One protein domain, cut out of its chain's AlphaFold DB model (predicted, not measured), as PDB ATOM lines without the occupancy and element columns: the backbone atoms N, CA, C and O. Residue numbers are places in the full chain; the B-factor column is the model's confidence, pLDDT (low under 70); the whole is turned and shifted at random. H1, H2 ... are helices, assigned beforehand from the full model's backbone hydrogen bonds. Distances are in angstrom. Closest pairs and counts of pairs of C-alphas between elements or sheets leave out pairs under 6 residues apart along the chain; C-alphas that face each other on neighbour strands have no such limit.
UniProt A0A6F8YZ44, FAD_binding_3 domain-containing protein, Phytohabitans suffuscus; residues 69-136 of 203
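Overview. This is residues 69 to 136 of the 203 residues of the protein "FAD_binding_3 domain-containing protein" of Phytohabitans suffuscus (UniProt A0A6F8YZ44). Little regular structure is here: a rod with three short helices, H2 the longest, at one end, and a long loop, residues 91 to 128, that runs out to the other end and folds back. Residues 92 to 93 pair with 122 to 123, antiparallel, near the neck of this loop. The printed part has 68 residues, 20 of them in H1, H2 and H3, in that order, with no named strand; the class is all helix. It is loose, with a radius of gyration of the C-alphas of 14.4 A, and spans 43 by 20 by 19 A.

Along the chain. Find C-alpha 80 at (35.430, 49.361, -7.026); from there H2, residues 80 to 90, runs 16.1 A. H1, residues 74 to 78, comes before it. H3, residues 129 to 132, ends at C-alpha 132 (22.842, 41.258, -7.132).

Arrangement. Look at Tyr 76 and Phe 83: their C-alphas, 6.0 A apart, are the closest of H1 and H2, which are close but not clearly touching. H2 and H3 are near each other, and H1 and H3 are apart. H1 has its O i to N i+4 pair within hydrogen-bond range, H2 has 4 of 7, and H3 is too short for one.

Size, cuts and confidence. The C-alphas of His 78 and Glu 111 are farthest apart, 43.7 A. The link from H2 to H3 is long, 38 residues. The printed part has no cut, and no printed residue is under 70 in pLDDT.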
ATOM      1  N   HIS A  69      23.628  42.043 -11.683       96.56
ATOM      2  CA  HIS A  69      24.649  42.245 -10.667       96.56
ATOM      3  C   HIS A  69      25.073  43.715 -10.629       96.56
ATOM      4  O   HIS A  69      25.657  44.227 -11.581       96.56
ATOM      5  N   LEU A  70      24.857  44.393  -9.503       95.25
ATOM      6  CA  LEU A  70      25.057  45.837  -9.386       95.25
ATOM      7  C   LEU A  70      26.503  46.248  -9.662       95.25
ATOM      8  O   LEU A  70      26.733  47.322 -10.196       95.25
ATOM      9  N   ARG A  71      27.495  45.392  -9.371       94.12
ATOM     10  CA  ARG A  71      28.908  45.702  -9.670       94.12
ATOM     11  C   ARG A  71      29.187  45.835 -11.172       94.12
ATOM     12  O   ARG A  71      30.211  46.396 -11.534       94.12
ATOM     13  N   ASN A  72      28.310  45.340 -12.041       94.19
ATOM     14  CA  ASN A  72      28.478  45.459 -13.489       94.19
ATOM     15  C   ASN A  72      28.166  46.873 -14.001       94.19
ATOM     16  O   ASN A  72      28.510  47.191 -15.137       94.19
ATOM     17  N   GLU A  73      27.565  47.737 -13.177       91.25
ATOM     18  CA  GLU A  73      27.399  49.147 -13.523       91.25
ATOM     19  C   GLU A  73      28.762  49.834 -13.664       91.25
ATOM     20  O   GLU A  73      29.672  49.660 -12.844       91.25
ATOM     21  N   THR A  74      28.895  50.676 -14.689       91.50
ATOM     22  CA  THR A  74      30.169  51.301 -15.081       91.50
ATOM     23  C   THR A  74      30.846  52.052 -13.933       91.50
ATOM     24  O   THR A  74      32.074  52.038 -13.829       91.50
ATOM     25  N   ILE A  75      30.067  52.677 -13.045       90.19
ATOM     26  CA  ILE A  75      30.587  53.423 -11.894       90.19
ATOM     27  C   ILE A  75      31.378  52.534 -10.922       90.19
ATOM     28  O   ILE A  75      32.410  52.968 -10.412       90.19
ATOM     29  N   TYR A  76      30.955  51.285 -10.712       93.00
ATOM     30  CA  TYR A  76      31.613  50.364  -9.778       93.00
ATOM     31  C   TYR A  76      32.771  49.600 -10.414       93.00
ATOM     32  O   TYR A  76      33.632  49.105  -9.695       93.00
ATOM     33  N   GLN A  77      32.836  49.539 -11.746       91.38
ATOM     34  CA  GLN A  77      34.013  49.032 -12.453       91.38
ATOM     35  C   GLN A  77      35.178  50.032 -12.393       91.38
ATOM     36  O   GLN A  77      36.325  49.628 -12.224       91.38
ATOM     37  N   HIS A  78      34.892  51.337 -12.469       92.88
ATOM     38  CA  HIS A  78      35.919  52.382 -12.367       92.88
ATOM     39  C   HIS A  78      36.277  52.736 -10.919       92.88
ATOM     40  O   HIS A  78      37.414  53.112 -10.654       92.88
ATOM     41  N   ASN A  79      35.331  52.599  -9.983       93.12
ATOM     42  CA  ASN A  79      35.521  52.916  -8.565       93.12
ATOM     43  C   ASN A  79      35.108  51.731  -7.667       93.12
ATOM     44  O   ASN A  79      34.114  51.836  -6.934       93.12
ATOM     45  N   PRO A  80      35.835  50.599  -7.701       89.31
ATOM     46  CA  PRO A  80      35.430  49.361  -7.026       89.31
ATOM     47  C   PRO A  80      35.268  49.501  -5.507       89.31
ATOM     48  O   PRO A  80      34.382  48.868  -4.931       89.31
ATOM     49  N   ASP A  81      36.038  50.380  -4.862       92.88
ATOM     50  CA  ASP A  81      35.977  50.600  -3.409       92.88
ATOM     51  C   ASP A  81      34.614  51.137  -2.943       92.88
ATOM     52  O   ASP A  81      34.167  50.866  -1.826       92.88
ATOM     53  N   THR A  82      33.897  51.843  -3.823       92.00
ATOM     54  CA  THR A  82      32.568  52.391  -3.514       92.00
ATOM     55  C   THR A  82      31.487  51.311  -3.427       92.00
ATOM     56  O   THR A  82      30.438  51.527  -2.815       92.00
ATOM     57  N   PHE A  83      31.741  50.111  -3.964       94.75
ATOM     58  CA  PHE A  83      30.767  49.017  -3.966       94.75
ATOM     59  C   PHE A  83      30.459  48.493  -2.554       94.75
ATOM     60  O   PHE A  83      29.384  47.943  -2.313       94.75
ATOM     61  N   ALA A  84      31.359  48.696  -1.589       92.06
ATOM     62  CA  ALA A  84      31.130  48.292  -0.204       92.06
ATOM     63  C   ALA A  84      29.894  48.979   0.415       92.06
ATOM     64  O   ALA A  84      29.171  48.352   1.193       92.06
ATOM     65  N   GLU A  85      29.609  50.230   0.038       91.75
ATOM     66  CA  GLU A  85      28.406  50.943   0.492       91.75
ATOM     67  C   GLU A  85      27.127  50.402  -0.149       91.75
ATOM     68  O   GLU A  85      26.075  50.343   0.492       91.75
ATOM     69  N   VAL A  86      27.213  49.932  -1.396       92.69
ATOM     70  CA  VAL A  86      26.098  49.254  -2.072       92.69
ATOM     71  C   VAL A  86      25.731  47.986  -1.316       92.69
ATOM     72  O   VAL A  86      24.559  47.773  -1.009       92.69
ATOM     73  N   VAL A  87      26.724  47.173  -0.948       93.12
ATOM     74  CA  VAL A  87      26.508  45.949  -0.163       93.12
ATOM     75  C   VAL A  87      25.875  46.276   1.192       93.12
ATOM     76  O   VAL A  87      24.881  45.655   1.570       93.12
ATOM     77  N   ARG A  88      26.404  47.278   1.912       90.00
ATOM     78  CA  ARG A  88      25.878  47.696   3.225       90.00
ATOM     79  C   ARG A  88      24.438  48.190   3.157       90.00
ATOM     80  O   ARG A  88      23.638  47.825   4.011       90.00
ATOM     81  N   SER A  89      24.111  49.007   2.160       89.44
ATOM     82  CA  SER A  89      22.770  49.587   2.006       89.44
ATOM     83  C   SER A  89      21.741  48.610   1.430       89.44
ATOM     84  O   SER A  89      20.545  48.800   1.636       89.44
ATOM     85  N   SER A  90      22.181  47.548   0.746       91.44
ATOM     86  CA  SER A  90      21.287  46.564   0.113       91.44
ATOM     87  C   SER A  90      20.879  45.406   1.034       91.44
ATOM     88  O   SER A  90      20.058  44.573   0.642       91.44
ATOM     89  N   ALA A  91      21.421  45.335   2.255       91.12
ATOM     90  CA  ALA A  91      21.184  44.232   3.182       91.12
ATOM     91  C   ALA A  91      20.822  44.724   4.596       91.12
ATOM     92  O   ALA A  91      21.552  45.484   5.228       91.12
ATOM     93  N   MET A  92      19.701  44.245   5.134       91.94
ATOM     94  CA  MET A  92      19.148  44.661   6.427       91.94
ATOM     95  C   MET A  92      19.458  43.641   7.517       91.94
ATOM     96  O   MET A  92      19.425  42.442   7.251       91.94
ATOM     97  N   ARG A  93      19.709  44.083   8.757       93.19
ATOM     98  CA  ARG A  93      19.887  43.181   9.916       93.19
ATOM     99  C   ARG A  93      18.688  42.265  10.096       93.19
ATOM    100  O   ARG A  93      17.563  42.685   9.889       93.19
ATOM    101  N   ILE A  94      18.915  41.023  10.516       93.50
ATOM    102  CA  ILE A  94      17.801  40.106  10.800       93.50
ATOM    103  C   ILE A  94      17.230  40.386  12.191       93.50
ATOM    104  O   ILE A  94      16.049  40.686  12.315       93.50
ATOM    105  N   SER A  95      18.078  40.366  13.222       94.50
ATOM    106  CA  SER A  95      17.664  40.518  14.620       94.50
ATOM    107  C   SER A  95      18.584  41.489  15.362       94.50
ATOM    108  O   SER A  95      19.782  41.233  15.531       94.50
ATOM    109  N   VAL A  96      18.037  42.636  15.769       95.69
ATOM    110  CA  VAL A  96      18.785  43.716  16.431       95.69
ATOM    111  C   VAL A  96      18.347  43.813  17.890       95.69
ATOM    112  O   VAL A  96      17.215  44.221  18.139       95.69
ATOM    113  N   PRO A  97      19.206  43.474  18.866       95.38
ATOM    114  CA  PRO A  97      18.855  43.624  20.270       95.38
ATOM    115  C   PRO A  97      18.855  45.107  20.671       95.38
ATOM    116  O   PRO A  97      19.654  45.875  20.118       95.38
ATOM    117  N   PRO A  98      18.056  45.525  21.676       93.12
ATOM    118  CA  PRO A  98      17.984  46.922  22.111       93.12
ATOM    119  C   PRO A  98      19.357  47.530  22.425       93.12
ATOM    120  O   PRO A  98      19.649  48.652  22.023       93.12
ATOM    121  N   ALA A  99      20.240  46.751  23.056       91.38
ATOM    122  CA  ALA A  99      21.586  47.176  23.442       91.38
ATOM    123  C   ALA A  99      22.556  47.413  22.263       91.38
ATOM    124  O   ALA A  99      23.632  47.965  22.470       91.38
ATOM    125  N   ARG A 100      22.225  46.980  21.034       88.88
ATOM    126  CA  ARG A 100      23.080  47.138  19.835       88.88
ATOM    127  C   ARG A 100      22.372  47.868  18.691       88.88
ATOM    128  O   ARG A 100      22.712  47.648  17.521       88.88
ATOM    129  N   LYS A 101      21.372  48.687  19.015       89.06
ATOM    130  CA  LYS A 101      20.661  49.531  18.054       89.06
ATOM    131  C   LYS A 101      21.597  50.570  17.427       89.06
ATOM    132  O   LYS A 101      22.376  51.210  18.123       89.06
ATOM    133  N   SER A 102      21.479  50.735  16.118       86.88
ATOM    134  CA  SER A 102      22.027  51.815  15.295       86.88
ATOM    135  C   SER A 102      20.873  52.690  14.790       86.88
ATOM    136  O   SER A 102      19.723  52.249  14.747       86.88
ATOM    137  N   GLU A 103      21.167  53.920  14.370       84.12
ATOM    138  CA  GLU A 103      20.192  54.799  13.706       84.12
ATOM    139  C   GLU A 103      19.649  54.197  12.404       84.12
ATOM    140  O   GLU A 103      18.493  54.407  12.054       84.12
ATOM    141  N   SER A 104      20.466  53.405  11.710       80.56
ATOM    142  CA  SER A 104      20.104  52.747  10.451       80.56
ATOM    143  C   SER A 104      19.184  51.531  10.606       80.56
ATOM    144  O   SER A 104      18.772  50.958   9.596       80.56
ATOM    145  N   ASP A 105      18.855  51.108  11.831       84.69
ATOM    146  CA  ASP A 105      17.965  49.965  12.029       84.69
ATOM    147  C   ASP A 105      16.500  50.368  12.048       84.69
ATOM    148  O   ASP A 105      16.042  51.137  12.894       84.69
ATOM    149  N   SER A 106      15.737  49.732  11.167       78.56
ATOM    150  CA  SER A 106      14.286  49.884  11.078       78.56
ATOM    151  C   SER A 106      13.505  49.049  12.100       78.56
ATOM    152  O   SER A 106      12.295  49.214  12.217       78.56
ATOM    153  N   HIS A 107      14.149  48.118  12.807       86.56
ATOM    154  CA  HIS A 107      13.484  47.173  13.709       86.56
ATOM    155  C   HIS A 107      14.384  46.776  14.876       86.56
ATOM    156  O   HIS A 107      15.604  46.715  14.742       86.56
ATOM    157  N   ILE A 108      13.757  46.475  16.014       93.75
ATOM    158  CA  ILE A 108      14.408  46.014  17.244       93.75
ATOM    159  C   ILE A 108      13.692  44.758  17.721       93.75
ATOM    160  O   ILE A 108      12.466  44.739  17.795       93.75
ATOM    161  N   ASN A 109      14.463  43.726  18.050       95.69
ATOM    162  CA  ASN A 109      13.976  42.506  18.669       95.69
ATOM    163  C   ASN A 109      14.307  42.536  20.174       95.69
ATOM    164  O   ASN A 109      15.463  42.288  20.530       95.69
ATOM    165  N   PRO A 110      13.338  42.838  21.058       95.25
ATOM    166  CA  PRO A 110      13.573  42.892  22.501       95.25
ATOM    167  C   PRO A 110      13.918  41.526  23.113       95.25
ATOM    168  O   PRO A 110      14.534  41.492  24.172       95.25
ATOM    169  N   GLU A 111      13.570  40.422  22.448       96.25
ATOM    170  CA  GLU A 111      13.837  39.054  22.914       96.25
ATOM    171  C   GLU A 111      15.238  38.555  22.530       96.25
ATOM    172  O   GLU A 111      15.675  37.496  22.979       96.25
ATOM    173  N   GLN A 112      15.968  39.297  21.692       96.00
ATOM    174  CA  GLN A 112      17.285  38.873  21.239       96.00
ATOM    175  C   GLN A 112      18.330  39.055  22.342       96.00
ATOM    176  O   GLN A 112      18.747  40.177  22.636       96.00
ATOM    177  N   ASP A 113      18.849  37.947  22.867       95.06
ATOM    178  CA  ASP A 113      20.044  37.957  23.708       95.06
ATOM    179  C   ASP A 113      21.281  38.364  22.872       95.06
ATOM    180  O   ASP A 113      21.600  37.699  21.878       95.06
ATOM    181  N   PRO A 114      21.996  39.453  23.229       93.69
ATOM    182  CA  PRO A 114      23.205  39.876  22.530       93.69
ATOM    183  C   PRO A 114      24.375  38.887  22.597       93.69
ATOM    184  O   PRO A 114      25.259  38.999  21.745       93.69
ATOM    185  N   ALA A 115      24.430  37.999  23.595       95.12
ATOM    186  CA  ALA A 115      25.539  37.061  23.793       95.12
ATOM    187  C   ALA A 115      25.480  35.866  22.830       95.12
ATOM    188  O   ALA A 115      26.515  35.326  22.448       95.12
ATOM    189  N   THR A 116      24.277  35.495  22.395       95.88
ATOM    190  CA  THR A 116      24.017  34.353  21.505       95.88
ATOM    191  C   THR A 116      23.561  34.777  20.100       95.88
ATOM    192  O   THR A 116      23.168  33.945  19.285       95.88
ATOM    193  N   ASN A 117      23.622  36.076  19.780       95.69
ATOM    194  CA  ASN A 117      23.150  36.619  18.504       95.69
ATOM    195  C   ASN A 117      24.163  36.462  17.354       95.69
ATOM    196  O   ASN A 117      25.342  36.789  17.493       95.69
ATOM    197  N   LEU A 118      23.662  36.174  16.151       95.44
ATOM    198  CA  LEU A 118      24.366  36.417  14.888       95.44
ATOM    199  C   LEU A 118      24.143  37.868  14.423       95.44
ATOM    200  O   LEU A 118      23.501  38.141  13.409       95.44
ATOM    201  N   GLY A 119      24.675  38.838  15.174       92.25
ATOM    202  CA  GLY A 119      24.365  40.268  14.987       92.25
ATOM    203  C   GLY A 119      24.785  40.872  13.635       92.25
ATOM    204  O   GLY A 119      24.290  41.936  13.240       92.25
ATOM    205  N   ALA A 120      25.676  40.199  12.905       91.94
ATOM    206  CA  ALA A 120      26.092  40.567  11.556       91.94
ATOM    207  C   ALA A 120      25.203  39.964  10.453       91.94
ATOM    208  O   ALA A 120      25.301  40.415   9.316       91.94
ATOM    209  N   SER A 121      24.302  39.023  10.763       94.44
ATOM    210  CA  SER A 121      23.414  38.421   9.766       94.44
ATOM    211  C   SER A 121      22.512  39.465   9.121       94.44
ATOM    212  O   SER A 121      21.965  40.355   9.793       94.44
ATOM    213  N   ARG A 122      22.369  39.363   7.799       94.25
ATOM    214  CA  ARG A 122      21.568  40.271   6.980       94.25
ATOM    215  C   ARG A 122      20.656  39.507   6.027       94.25
ATOM    216  O   ARG A 122      20.914  38.350   5.721       94.25
ATOM    217  N   VAL A 123      19.635  40.188   5.520       94.56
ATOM    218  CA  VAL A 123      18.782  39.752   4.405       94.56
ATOM    219  C   VAL A 123      18.660  40.861   3.370       94.56
ATOM    220  O   VAL A 123      18.644  42.039   3.722       94.56
ATOM    221  N   ALA A 124      18.544  40.484   2.099       94.75
ATOM    222  CA  ALA A 124      18.248  41.399   1.001       94.75
ATOM    223  C   ALA A 124      16.786  41.235   0.585       94.75
ATOM    224  O   ALA A 124      16.328  40.108   0.390       94.75
ATOM    225  N   ARG A 125      16.065  42.348   0.443       93.94
ATOM    226  CA  ARG A 125      14.706  42.382  -0.114       93.94
ATOM    227  C   ARG A 125      14.743  43.210  -1.386       93.94
ATOM    228  O   ARG A 125      14.523  44.418  -1.366       93.94
ATOM    229  N   SER A 126      15.090  42.555  -2.477       95.19
ATOM    230  CA  SER A 126      15.235  43.145  -3.801       95.19
ATOM    231  C   SER A 126      15.123  42.041  -4.829       95.19
ATOM    232  O   SER A 126      15.527  40.910  -4.547       95.19
ATOM    233  N   VAL A 127      14.664  42.374  -6.033       97.25
ATOM    234  CA  VAL A 127      14.685  41.395  -7.119       97.25
ATOM    235  C   VAL A 127      16.129  40.929  -7.365       97.25
ATOM    236  O   VAL A 127      17.026  41.764  -7.475       97.25
ATOM    237  N   GLY A 128      16.365  39.612  -7.382       96.38
ATOM    238  CA  GLY A 128      17.700  38.991  -7.417       96.38
ATOM    239  C   GLY A 128      18.328  38.710  -6.038       96.38
ATOM    240  O   GLY A 128      19.358  38.037  -5.944       96.38
ATOM    241  N   GLY A 129      17.710  39.165  -4.942       96.81
ATOM    242  CA  GLY A 129      18.158  38.925  -3.568       96.81
ATOM    243  C   GLY A 129      19.611  39.347  -3.324       96.81
ATOM    244  O   GLY A 129      20.066  40.370  -3.822       96.81
ATOM    245  N   MET A 130      20.369  38.538  -2.574       97.25
ATOM    246  CA  MET A 130      21.812  38.769  -2.385       97.25
ATOM    247  C   MET A 130      22.637  38.547  -3.664       97.25
ATOM    248  O   MET A 130      23.782  38.990  -3.733       97.25
ATOM    249  N   GLY A 131      22.072  37.887  -4.681       96.69
ATOM    250  CA  GLY A 131      22.756  37.600  -5.944       96.69
ATOM    251  C   GLY A 131      23.140  38.852  -6.731       96.69
ATOM    252  O   GLY A 131      24.046  38.798  -7.554       96.69
ATOM    253  N   ILE A 132      22.521  40.001  -6.445       96.38
ATOM    254  CA  ILE A 132      22.842  41.258  -7.132       96.38
ATOM    255  C   ILE A 132      24.096  41.952  -6.570       96.38
ATOM    256  O   ILE A 132      24.543  42.945  -7.138       96.38
ATOM    257  N   PHE A 133      24.663  41.477  -5.453       96.25
ATOM    258  CA  PHE A 133      25.855  42.086  -4.842       96.25
ATOM    259  C   PHE A 133      26.819  41.101  -4.154       96.25
ATOM    260  O   PHE A 133      27.722  41.525  -3.426       96.25
ATOM    261  N   TRP A 134      26.642  39.796  -4.356       96.62
ATOM    262  CA  TRP A 134      27.554  38.763  -3.859       96.62
ATOM    263  C   TRP A 134      28.941  38.809  -4.528       96.62
ATOM    264  O   TRP A 134      29.201  39.566  -5.457       96.62
ATOM    265  N   ALA A 135      29.873  37.999  -4.026       94.50
ATOM    266  CA  ALA A 135      31.237  37.930  -4.555       94.50
ATOM    267  C   ALA A 135      31.415  36.908  -5.696       94.50
ATOM    268  O   ALA A 135      32.531  36.737  -6.177       94.50
ATOM    269  N   CYS A 136      30.347  36.209  -6.100       95.62
ATOM    270  CA  CYS A 136      30.353  35.185  -7.154       95.62
ATOM    271  C   CYS A 136      31.279  33.972  -6.917       95.62
ATOM    272  O   CYS A 136      31.578  33.228  -7.851       95.62
TER     273      CYS A 136